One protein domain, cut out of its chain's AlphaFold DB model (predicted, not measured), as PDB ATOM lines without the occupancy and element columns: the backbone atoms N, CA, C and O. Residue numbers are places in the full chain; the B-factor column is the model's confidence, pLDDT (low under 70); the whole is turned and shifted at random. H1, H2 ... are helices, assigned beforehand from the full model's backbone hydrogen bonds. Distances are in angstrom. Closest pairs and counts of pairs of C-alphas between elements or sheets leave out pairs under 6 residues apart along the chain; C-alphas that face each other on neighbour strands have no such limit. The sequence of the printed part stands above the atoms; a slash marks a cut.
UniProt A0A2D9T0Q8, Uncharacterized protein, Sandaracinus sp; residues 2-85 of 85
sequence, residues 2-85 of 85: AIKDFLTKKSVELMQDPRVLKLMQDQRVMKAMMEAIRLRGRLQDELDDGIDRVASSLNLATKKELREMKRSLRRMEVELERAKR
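AT A GLANCE: This is residues 2 to 85 of the 85 residues of an uncharacterized protein of Sandaracinus sp (UniProt A0A2D9T0Q8). An open, extended chain of four helices strung one after another has no common core: the long helix H3 is the shaft, the short H2 makes a corner at its first end with H1 turning off beyond it, and H4 heads away after the link at the other end of H3. H1, residues 2 to 16, and H4, residues 63 to 83, are the two arms, and neither touches another helix. The printed part has 84 residues with four named helices, in the order H1, H2, H3, H4, and no named strand; the class is all helix. The whole is extended, with a radius of gyration of the C-alphas of 22.3 A, and its elongated outline spans 64 by 36 by 28 A.

HOW THE PARTS SIT: H3, residues 27 to 57, is the longest helix and touches no helix. H2, residues 18 to 25, is close to H3 but not clearly touching; their closest C-alphas, those of Met 24 and Met 30, are 6.0 A apart. The lines of H2 and H3 are about perpendicular, at 75 degrees. H1, residues 2 to 16, is close to H2 but not clearly touching, and their closest C-alphas are those of Leu 14 and Val 20, 6.7 A apart. The lines of H1 and H2 are about perpendicular too, at 76 degrees. H4, residues 63 to 83, is apart from H3, although it follows it in the chain. H1 is apart from H3 and from H4, and H2 is apart from H4. In H1, H2, H3 and H4 every O i to N i+4 pair is within hydrogen-bond range.

IN THESE COORDINATES: H3 has 31 residues and measures 44.5 A from C-alpha 27 at (184.263, 95.915, 39.208) to C-alpha 57 at (174.742, 91.750, -4.057). H4, 21 residues from Lys 63 to Ala 83, measures 30.3 A and ends with C-alpha 83 at (146.342, 67.862, 3.497). H2, 8 residues from Pro 18 to Gln 25, measures 10.7 A. H1, 15 residues from Ala 2 to Gln 16, measures 21.2 A and begins with C-alpha 2 at (192.879, 67.182, 22.224).

THE WHOLE: The two C-alphas farthest apart, those of Arg 19 and Lys 84, are 65.4 A apart. Residues 2 to 14 of H1 stand free, and so do residues 70 to 85, of which 70 to 83 belong to H4. The three links are tight, with 1 residue from H1 to H2, 1 from H2 to H3 and 5 from H3 to H4. The printed part has no cut and ends at Arg 85, the chain's last residue. The mean pLDDT of the printed part is 84.6, and one residue, Arg 85, is under 70.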
ATOM      1  N   ALA A   2     191.758  66.707  21.394       81.00
ATOM      2  CA  ALA A   2     192.879  67.182  22.224       81.00
ATOM      3  C   ALA A   2     192.931  68.695  22.547       81.00
ATOM      4  O   ALA A   2     193.075  69.053  23.709       81.00
ATOM      5  N   ILE A   3     192.775  69.595  21.564       84.25
ATOM      6  CA  ILE A   3     192.811  71.054  21.815       84.25
ATOM      7  C   ILE A   3     191.590  71.519  22.613       84.25
ATOM      8  O   ILE A   3     191.712  72.337  23.521       84.25
ATOM      9  N   LYS A   4     190.408  70.981  22.297       80.06
ATOM     10  CA  LYS A   4     189.179  71.283  23.032       80.06
ATOM     11  C   LYS A   4     189.303  70.777  24.467       80.06
ATOM     12  O   LYS A   4     189.044  71.535  25.390       80.06
ATOM     13  N   ASP A   5     189.779  69.553  24.658       83.06
ATOM     14  CA  ASP A   5     189.943  68.934  25.977       83.06
ATOM     15  C   ASP A   5     191.004  69.666  26.812       83.06
ATOM     16  O   ASP A   5     190.805  69.900  28.002       83.06
ATOM     17  N   PHE A   6     192.090  70.116  26.176       88.50
ATOM     18  CA  PHE A   6     193.111  70.964  26.790       88.50
ATOM     19  C   PHE A   6     192.551  72.325  27.217       88.50
ATOM     20  O   PHE A   6     192.751  72.736  28.358       88.50
ATOM     21  N   LEU A   7     191.794  72.995  26.342       85.50
ATOM     22  CA  LEU A   7     191.120  74.257  26.658       85.50
ATOM     23  C   LEU A   7     190.105  74.093  27.788       85.50
ATOM     24  O   LEU A   7     190.025  74.954  28.656       85.50
ATOM     25  N   THR A   8     189.366  72.983  27.801       86.88
ATOM     26  CA  THR A   8     188.363  72.706  28.839       86.88
ATOM     27  C   THR A   8     189.033  72.403  30.182       86.88
ATOM     28  O   THR A   8     188.592  72.892  31.215       86.88
ATOM     29  N   LYS A   9     190.140  71.650  30.194       86.00
ATOM     30  CA  LYS A   9     190.933  71.436  31.416       86.00
ATOM     31  C   LYS A   9     191.511  72.742  31.948       86.00
ATOM     32  O   LYS A   9     191.368  73.039  33.129       86.00
ATOM     33  N   LYS A  10     192.115  73.544  31.070       82.88
ATOM     34  CA  LYS A  10     192.713  74.829  31.443       82.88
ATOM     35  C   LYS A  10     191.675  75.844  31.910       82.88
ATOM     36  O   LYS A  10     191.959  76.596  32.836       82.88
ATOM     37  N   SER A  11     190.474  75.856  31.330       80.50
ATOM     38  CA  SER A  11     189.395  76.732  31.792       80.50
ATOM     39  C   SER A  11     188.885  76.332  33.176       80.50
ATOM     40  O   SER A  11     188.650  77.205  34.007       80.50
ATOM     41  N   VAL A  12     188.769  75.030  33.456       85.19
ATOM     42  CA  VAL A  12     188.404  74.525  34.787       85.19
ATOM     43  C   VAL A  12     189.471  74.879  35.827       85.19
ATOM     44  O   VAL A  12     189.119  75.367  36.896       85.19
ATOM     45  N   GLU A  13     190.755  74.718  35.503       81.69
ATOM     46  CA  GLU A  13     191.868  75.130  36.374       81.69
ATOM     47  C   GLU A  13     191.853  76.641  36.659       81.69
ATOM     48  O   GLU A  13     192.006  77.056  37.805       81.69
ATOM     49  N   LEU A  14     191.607  77.471  35.643       81.25
ATOM     50  CA  LEU A  14     191.529  78.929  35.787       81.25
ATOM     51  C   LEU A  14     190.373  79.380  36.690       81.25
ATOM     52  O   LEU A  14     190.536  80.324  37.454       81.25
ATOM     53  N   MET A  15     189.219  78.713  36.635       77.44
ATOM     54  CA  MET A  15     188.081  79.035  37.509       77.44
ATOM     55  C   MET A  15     188.321  78.646  38.974       77.44
ATOM     56  O   MET A  15     187.702  79.220  39.866       77.44
ATOM     57  N   GLN A  16     189.207  77.680  39.221       80.81
ATOM     58  CA  GLN A  16     189.587  77.245  40.567       80.81
ATOM     59  C   GLN A  16     190.701  78.106  41.175       80.81
ATOM     60  O   GLN A  16     190.957  78.002  42.374       80.81
ATOM     61  N   ASP A  17     191.353  78.966  40.385       80.00
ATOM     62  CA  ASP A  17     192.400  79.844  40.895       80.00
ATOM     63  C   ASP A  17     191.784  80.975  41.753       80.00
ATOM     64  O   ASP A  17     191.022  81.814  41.250       80.00
ATOM     65  N   PRO A  18     192.130  81.070  43.053       74.25
ATOM     66  CA  PRO A  18     191.640  82.125  43.939       74.25
ATOM     67  C   PRO A  18     192.015  83.543  43.475       74.25
ATOM     68  O   PRO A  18     191.385  84.516  43.893       74.25
ATOM     69  N   ARG A  19     193.023  83.699  42.609       81.12
ATOM     70  CA  ARG A  19     193.398  84.990  42.009       81.12
ATOM     71  C   ARG A  19     192.413  85.414  40.929       81.12
ATOM     72  O   ARG A  19     192.061  86.588  40.874       81.12
ATOM     73  N   VAL A  20     191.917  84.476  40.126       77.44
ATOM     74  CA  VAL A  20     190.886  84.747  39.112       77.44
ATOM     75  C   VAL A  20     189.574  85.120  39.791       77.44
ATOM     76  O   VAL A  20     188.956  86.114  39.421       77.44
ATOM     77  N   LEU A  21     189.213  84.420  40.868       74.75
ATOM     78  CA  LEU A  21     188.065  84.775  41.706       74.75
ATOM     79  C   LEU A  21     188.160  86.194  42.282       74.75
ATOM     80  O   LEU A  21     187.156  86.899  42.327       74.75
ATOM     81  N   LYS A  22     189.349  86.637  42.707       76.69
ATOM     82  CA  LYS A  22     189.567  88.015  43.183       76.69
ATOM     83  C   LYS A  22     189.492  89.043  42.056       76.69
ATOM     84  O   LYS A  22     188.919  90.108  42.249       76.69
ATOM     85  N   LEU A  23     190.022  88.721  40.880       78.31
ATOM     86  CA  LEU A  23     189.927  89.587  39.704       78.31
ATOM     87  C   LEU A  23     188.480  89.721  39.218       78.31
ATOM     88  O   LEU A  23     188.066  90.809  38.847       78.31
ATOM     89  N   MET A  24     187.680  88.656  39.287       76.94
ATOM     90  CA  MET A  24     186.246  88.717  38.990       76.94
ATOM     91  C   MET A  24     185.452  89.531  40.017       76.94
ATOM     92  O   MET A  24     184.385  90.032  39.689       76.94
ATOM     93  N   GLN A  25     185.946  89.683  41.246       81.00
ATOM     94  CA  GLN A  25     185.325  90.560  42.245       81.00
ATOM     95  C   GLN A  25     185.639  92.042  42.001       81.00
ATOM     96  O   GLN A  25     184.929  92.911  42.509       81.00
ATOM     97  N   ASP A  26     186.666  92.353  41.206       85.69
ATOM     98  CA  ASP A  26     186.965  93.724  40.817       85.69
ATOM     99  C   ASP A  26     185.947  94.216  39.773       85.69
ATOM    100  O   ASP A  26     185.816  93.679  38.667       85.69
ATOM    101  N   GLN A  27     185.234  95.295  40.108       77.19
ATOM    102  CA  GLN A  27     184.263  95.915  39.208       77.19
ATOM    103  C   GLN A  27     184.883  96.381  37.885       77.19
ATOM    104  O   GLN A  27     184.186  96.410  36.871       77.19
ATOM    105  N   ARG A  28     186.163  96.769  37.866       87.69
ATOM    106  CA  ARG A  28     186.840  97.254  36.652       87.69
ATOM    107  C   ARG A  28     187.086  96.119  35.670       87.69
ATOM    108  O   ARG A  28     186.828  96.275  34.481       87.69
ATOM    109  N   VAL A  29     187.511  94.965  36.180       84.81
ATOM    110  CA  VAL A  29     187.736  93.758  35.377       84.81
ATOM    111  C   VAL A  29     186.411  93.229  34.841       84.81
ATOM    112  O   VAL A  29     186.308  92.945  33.650       84.81
ATOM    113  N   MET A  30     185.366  93.173  35.674       85.06
ATOM    114  CA  MET A  30     184.034  92.777  35.209       85.06
ATOM    115  C   MET A  30     183.486  93.712  34.130       85.06
ATOM    116  O   MET A  30     182.953  93.235  33.131       85.06
ATOM    117  N   LYS A  31     183.620  95.034  34.296       85.94
ATOM    118  CA  LYS A  31     183.170  96.006  33.288       85.94
ATOM    119  C   LYS A  31     183.931  95.843  31.976       85.94
ATOM    120  O   LYS A  31     183.289  95.724  30.938       85.94
ATOM    121  N   ALA A  32     185.258  95.738  32.029       88.62
ATOM    122  CA  ALA A  32     186.082  95.509  30.845       88.62
ATOM    123  C   ALA A  32     185.732  94.184  30.143       88.62
ATOM    124  O   ALA A  32     185.596  94.143  28.923       88.62
ATOM    125  N   MET A  33     185.508  93.108  30.905       87.06
ATOM    126  CA  MET A  33     185.050  91.819  30.378       87.06
ATOM    127  C   MET A  33     183.685  91.952  29.692       87.06
ATOM    128  O   MET A  33     183.496  91.475  28.576       87.06
ATOM    129  N   MET A  34     182.730  92.622  30.337       86.75
ATOM    130  CA  MET A  34     181.394  92.846  29.786       86.75
ATOM    131  C   MET A  34     181.434  93.697  28.517       86.75
ATOM    132  O   MET A  34     180.733  93.395  27.551       86.75
ATOM    133  N   GLU A  35     182.255  94.742  28.489       88.69
ATOM    134  CA  GLU A  35     182.475  95.569  27.306       88.69
ATOM    135  C   GLU A  35     183.116  94.771  26.173       88.69
ATOM    136  O   GLU A  35     182.642  94.853  25.043       88.69
ATOM    137  N   ALA A  36     184.109  93.932  26.473       88.88
ATOM    138  CA  ALA A  36     184.731  93.045  25.496       88.88
ATOM    139  C   ALA A  36     183.732  92.025  24.926       88.88
ATOM    140  O   ALA A  36     183.680  91.827  23.712       88.88
ATOM    141  N   ILE A  37     182.888  91.418  25.770       88.69
ATOM    142  CA  ILE A  37     181.818  90.509  25.328       88.69
ATOM    143  C   ILE A  37     180.831  91.247  24.417       88.69
ATOM    144  O   ILE A  37     180.489  90.746  23.347       88.69
ATOM    145  N   ARG A  38     180.396  92.451  24.808       86.19
ATOM    146  CA  ARG A  38     179.478  93.279  24.009       86.19
ATOM    147  C   ARG A  38     180.093  93.720  22.688       86.19
ATOM    148  O   ARG A  38     179.395  93.776  21.682       86.19
ATOM    149  N   LEU A  39     181.374  94.077  22.683       91.12
ATOM    150  CA  LEU A  39     182.097  94.452  21.473       91.12
ATOM    151  C   LEU A  39     182.226  93.254  20.534       91.12
ATOM    152  O   LEU A  39     181.930  93.383  19.356       91.12
ATOM    153  N   ARG A  40     182.583  92.077  21.062       86.44
ATOM    154  CA  ARG A  40     182.634  90.837  20.283       86.44
ATOM    155  C   ARG A  40     181.282  90.503  19.656       86.44
ATOM    156  O   ARG A  40     181.260  90.138  18.489       86.44
ATOM    157  N   GLY A  41     180.191  90.615  20.418       84.38
ATOM    158  CA  GLY A  41     178.838  90.391  19.899       84.38
ATOM    159  C   GLY A  41     178.531  91.319  18.727       84.38
ATOM    160  O   GLY A  41     178.249  90.843  17.638       84.38
ATOM    161  N   ARG A  42     178.736  92.628  18.917       86.81
ATOM    162  CA  ARG A  42     178.531  93.632  17.862       86.81
ATOM    163  C   ARG A  42     179.386  93.383  16.618       86.81
ATOM    164  O   ARG A  42     178.864  93.438  15.517       86.81
ATOM    165  N   LEU A  43     180.669  93.060  16.785       87.06
ATOM    166  CA  LEU A  43     181.554  92.737  15.660       87.06
ATOM    167  C   LEU A  43     181.106  91.481  14.911       87.06
ATOM    168  O   LEU A  43     181.240  91.409  13.695       87.06
ATOM    169  N   GLN A  44     180.609  90.475  15.628       82.75
ATOM    170  CA  GLN A  44     180.090  89.268  15.002       82.75
ATOM    171  C   GLN A  44     178.825  89.571  14.191       82.75
ATOM    172  O   GLN A  44     178.736  89.129  13.049       82.75
ATOM    173  N   ASP A  45     177.914  90.372  14.745       83.12
ATOM    174  CA  ASP A  45     176.692  90.801  14.061       83.12
ATOM    175  C   ASP A  45     177.016  91.652  12.815       83.12
ATOM    176  O   ASP A  45     176.479  91.405  11.740       83.12
ATOM    177  N   GLU A  46     177.962  92.592  12.915       86.94
ATOM    178  CA  GLU A  46     178.412  93.423  11.785       86.94
ATOM    179  C   GLU A  46     179.071  92.601  10.666       86.94
ATOM    180  O   GLU A  46     178.884  92.890   9.481       86.94
ATOM    181  N   LEU A  47     179.846  91.572  11.023       83.88
ATOM    182  CA  LEU A  47     180.451  90.664  10.049       83.88
ATOM    183  C   LEU A  47     179.401  89.788   9.362       83.88
ATOM    184  O   LEU A  47     179.464  89.629   8.142       83.88
ATOM    185  N   ASP A  48     178.449  89.240  10.118       82.44
ATOM    186  CA  ASP A  48     177.352  88.443   9.566       82.44
ATOM    187  C   ASP A  48     176.488  89.297   8.615       82.44
ATOM    188  O   ASP A  48     176.210  88.869   7.493       82.44
ATOM    189  N   ASP A  49     176.173  90.543   8.987       83.50
ATOM    190  CA  ASP A  49     175.469  91.506   8.127       83.50
ATOM    191  C   ASP A  49     176.258  91.836   6.851       83.50
ATOM    192  O   ASP A  49     175.689  91.960   5.762       83.50
ATOM    193  N   GLY A  50     177.582  91.985   6.959       81.50
ATOM    194  CA  GLY A  50     178.460  92.213   5.813       81.50
ATOM    195  C   GLY A  50     178.467  91.031   4.843       81.50
ATOM    196  O   GLY A  50     178.370  91.225   3.630       81.50
ATOM    197  N   ILE A  51     178.529  89.807   5.372       82.38
ATOM    198  CA  ILE A  51     178.461  88.573   4.583       82.38
ATOM    199  C   ILE A  51     177.110  88.471   3.871       82.38
ATOM    200  O   ILE A  51     177.090  88.211   2.667       82.38
ATOM    201  N   ASP A  52     176.005  88.720   4.577       80.31
ATOM    202  CA  ASP A  52     174.653  88.663   4.011       80.31
ATOM    203  C   ASP A  52     174.474  89.724   2.898       80.31
ATOM    204  O   ASP A  52     173.957  89.415   1.821       80.31
ATOM    205  N   ARG A  53     174.993  90.952   3.072       80.56
ATOM    206  CA  ARG A  53     174.948  92.005   2.031       80.56
ATOM    207  C   ARG A  53     175.776  91.671   0.796       80.56
ATOM    208  O   ARG A  53     175.302  91.863  -0.323       80.56
ATOM    209  N   VAL A  54     177.007  91.187   0.976       79.81
ATOM    210  CA  VAL A  54     177.879  90.812  -0.150       79.81
ATOM    211  C   VAL A  54     177.265  89.647  -0.916       79.81
ATOM    212  O   VAL A  54     177.177  89.700  -2.143       79.81
ATOM    213  N   ALA A  55     176.783  88.629  -0.206       82.25
ATOM    214  CA  ALA A  55     176.128  87.485  -0.815       82.25
ATOM    215  C   ALA A  55     174.877  87.911  -1.601       82.25
ATOM    216  O   ALA A  55     174.766  87.573  -2.777       82.25
ATOM    217  N   SER A  56     174.025  88.763  -1.021       77.88
ATOM    218  CA  SER A  56     172.857  89.329  -1.706       77.88
ATOM    219  C   SER A  56     173.238  90.117  -2.967       77.88
ATOM    220  O   SER A  56     172.654  89.902  -4.027       77.88
ATOM    221  N   SER A  57     174.277  90.961  -2.902       75.19
ATOM    222  CA  SER A  57     174.742  91.750  -4.057       75.19
ATOM    223  C   SER A  57     175.289  90.895  -5.208       75.19
ATOM    224  O   SER A  57     175.189  91.278  -6.371       75.19
ATOM    225  N   LEU A  58     175.835  89.721  -4.885       75.38
ATOM    226  CA  LEU A  58     176.338  88.742  -5.848       75.38
ATOM    227  C   LEU A  58     175.281  87.695  -6.228       75.38
ATOM    228  O   LEU A  58     175.587  86.758  -6.964       75.38
ATOM    229  N   ASN A  59     174.045  87.849  -5.739       75.94
ATOM    230  CA  ASN A  59     172.943  86.907  -5.923       75.94
ATOM    231  C   ASN A  59     173.272  85.478  -5.429       75.94
ATOM    232  O   ASN A  59     172.793  84.477  -5.963       75.94
ATOM    233  N   LEU A  60     174.134  85.378  -4.415       80.75
ATOM    234  CA  LEU A  60     174.550  84.142  -3.763       80.75
ATOM    235  C   LEU A  60     173.735  83.944  -2.481       80.75
ATOM    236  O   LEU A  60     173.667  84.837  -1.645       80.75
ATOM    237  N   ALA A  61     173.165  82.752  -2.297       79.75
ATOM    238  CA  ALA A  61     172.476  82.404  -1.056       79.75
ATOM    239  C   ALA A  61     173.483  82.036   0.044       79.75
ATOM    240  O   ALA A  61     174.368  81.194  -0.160       79.75
ATOM    241  N   THR A  62     173.336  82.611   1.239       81.62
ATOM    242  CA  THR A  62     174.202  82.271   2.374       81.62
ATOM    243  C   THR A  62     173.838  80.912   2.972       81.62
ATOM    244  O   THR A  62     172.743  80.370   2.800       81.62
ATOM    245  N   LYS A  63     174.763  80.308   3.733       81.44
ATOM    246  CA  LYS A  63     174.507  79.022   4.416       81.44
ATOM    247  C   LYS A  63     173.318  79.101   5.380       81.44
ATOM    248  O   LYS A  63     172.641  78.094   5.604       81.44
ATOM    249  N   LYS A  64     173.094  80.275   5.977       79.81
ATOM    250  CA  LYS A  64     171.985  80.553   6.894       79.81
ATOM    251  C   LYS A  64     170.658  80.515   6.138       79.81
ATOM    252  O   LYS A  64     169.789  79.736   6.529       79.81
ATOM    253  N   GLU A  65     170.569  81.238   5.024       79.06
ATOM    254  CA  GLU A  65     169.404  81.252   4.131       79.06
ATOM    255  C   GLU A  65     169.113  79.861   3.558       79.06
ATOM    256  O   GLU A  65     167.981  79.385   3.616       79.06
ATOM    257  N   LEU A  66     170.142  79.126   3.115       85.94
ATOM    258  CA  LEU A  66     169.985  77.752   2.628       85.94
ATOM    259  C   LEU A  66     169.394  76.826   3.701       85.94
ATOM    260  O   LEU A  66     168.532  75.988   3.423       85.94
ATOM    261  N   ARG A  67     169.865  76.945   4.945       86.88
ATOM    262  CA  ARG A  67     169.348  76.153   6.067       86.88
ATOM    263  C   ARG A  67     167.895  76.508   6.373       86.88
ATOM    264  O   ARG A  67     167.115  75.618   6.709       86.88
ATOM    265  N   GLU A  68     167.542  77.782   6.287       89.00
ATOM    266  CA  GLU A  68     166.182  78.258   6.508       89.00
ATOM    267  C   GLU A  68     165.227  77.801   5.404       89.00
ATOM    268  O   GLU A  68     164.180  77.230   5.710       89.00
ATOM    269  N   MET A  69     165.642  77.889   4.140       88.50
ATOM    270  CA  MET A  69     164.895  77.366   2.999       88.50
ATOM    271  C   MET A  69     164.626  75.864   3.138       88.50
ATOM    272  O   MET A  69     163.487  75.427   2.994       88.50
ATOM    273  N   LYS A  70     165.635  75.067   3.522       92.50
ATOM    274  CA  LYS A  70     165.460  73.626   3.798       92.50
ATOM    275  C   LYS A  70     164.434  73.357   4.900       92.50
ATOM    276  O   LYS A  70     163.670  72.400   4.813       92.50
ATOM    277  N   ARG A  71     164.408  74.187   5.948       95.31
ATOM    278  CA  ARG A  71     163.412  74.069   7.025       95.31
ATOM    279  C   ARG A  71     162.011  74.406   6.529       95.31
ATOM    280  O   ARG A  71     161.076  73.703   6.893       95.31
ATOM    281  N   SER A  72     161.870  75.449   5.712       94.31
ATOM    282  CA  SER A  72     160.589  75.820   5.106       94.31
ATOM    283  C   SER A  72     160.074  74.745   4.157       94.31
ATOM    284  O   SER A  72     158.918  74.359   4.282       94.31
ATOM    285  N   LEU A  73     160.933  74.191   3.296       95.12
ATOM    286  CA  LEU A  73     160.584  73.066   2.423       95.12
ATOM    287  C   LEU A  73     160.047  71.886   3.228       95.12
ATOM    288  O   LEU A  73     158.942  71.426   2.974       95.12
ATOM    289  N   ARG A  74     160.760  71.483   4.284       95.75
ATOM    290  CA  ARG A  74     160.319  70.383   5.147       95.75
ATOM    291  C   ARG A  74     158.975  70.654   5.832       95.75
ATOM    292  O   ARG A  74     158.201  69.728   6.039       95.75
ATOM    293  N   ARG A  75     158.689  71.904   6.216       95.94
ATOM    294  CA  ARG A  75     157.375  72.277   6.774       95.94
ATOM    295  C   ARG A  75     156.271  72.135   5.732       95.94
ATOM    296  O   ARG A  75     155.264  71.504   6.029       95.94
ATOM    297  N   MET A  76     156.499  72.640   4.521       95.31
ATOM    298  CA  MET A  76     155.538  72.527   3.420       95.31
ATOM    299  C   MET A  76     155.297  71.070   3.016       95.31
ATOM    300  O   MET A  76     154.157  70.691   2.784       95.31
ATOM    301  N   GLU A  77     156.337  70.232   2.994       94.88
ATOM    302  CA  GLU A  77     156.201  68.787   2.765       94.88
ATOM    303  C   GLU A  77     155.287  68.144   3.815       94.88
ATOM    304  O   GLU A  77     154.362  67.414   3.473       94.88
ATOM    305  N   VAL A  78     155.496  68.459   5.097       96.38
ATOM    306  CA  VAL A  78     154.660  67.936   6.188       96.38
ATOM    307  C   VAL A  78     153.215  68.430   6.085       96.38
ATOM    308  O   VAL A  78     152.290  67.661   6.340       96.38
ATOM    309  N   GLU A  79     152.998  69.696   5.733       95.38
ATOM    310  CA  GLU A  79     151.657  70.264   5.548       95.38
ATOM    311  C   GLU A  79     150.933  69.644   4.352       95.38
ATOM    312  O   GLU A  79     149.762  69.283   4.467       95.38
ATOM    313  N   LEU A  80     151.637  69.440   3.237       94.94
ATOM    314  CA  LEU A  80     151.095  68.793   2.048       94.94
ATOM    315  C   LEU A  80     150.698  67.338   2.329       94.94
ATOM    316  O   LEU A  80     149.620  66.909   1.924       94.94
ATOM    317  N   GLU A  81     151.530  66.587   3.052       94.56
ATOM    318  CA  GLU A  81     151.215  65.214   3.470       94.56
ATOM    319  C   GLU A  81     150.010  65.154   4.420       94.56
ATOM    320  O   GLU A  81     149.208  64.225   4.352       94.56
ATOM    321  N   ARG A  82     149.841  66.161   5.286       92.69
ATOM    322  CA  ARG A  82     148.649  66.279   6.138       92.69
ATOM    323  C   ARG A  82     147.391  66.598   5.337       92.69
ATOM    324  O   ARG A  82     146.352  66.049   5.661       92.69
ATOM    325  N   ALA A  83     147.480  67.462   4.327       90.44
ATOM    326  CA  ALA A  83     146.342  67.862   3.497       90.44
ATOM    327  C   ALA A  83     145.886  66.770   2.511       90.44
ATOM    328  O   ALA A  83     144.752  66.801   2.045       90.44
ATOM    329  N   LYS A  84     146.772  65.827   2.169       86.38
ATOM    330  CA  LYS A  84     146.457  64.664   1.325       86.38
ATOM    331  C   LYS A  84     145.785  63.506   2.078       86.38
ATOM    332  O   LYS A  84     145.326  62.576   1.418       86.38
ATOM    333  N   ARG A  85     145.784  63.521   3.415       66.81
ATOM    334  CA  ARG A  85     145.061  62.556   4.259       66.81
ATOM    335  C   ARG A  85     143.632  63.009   4.496       66.81
ATOM    336  O   ARG A  85     142.771  62.108   4.552       66.81
TER     337      ARG A  85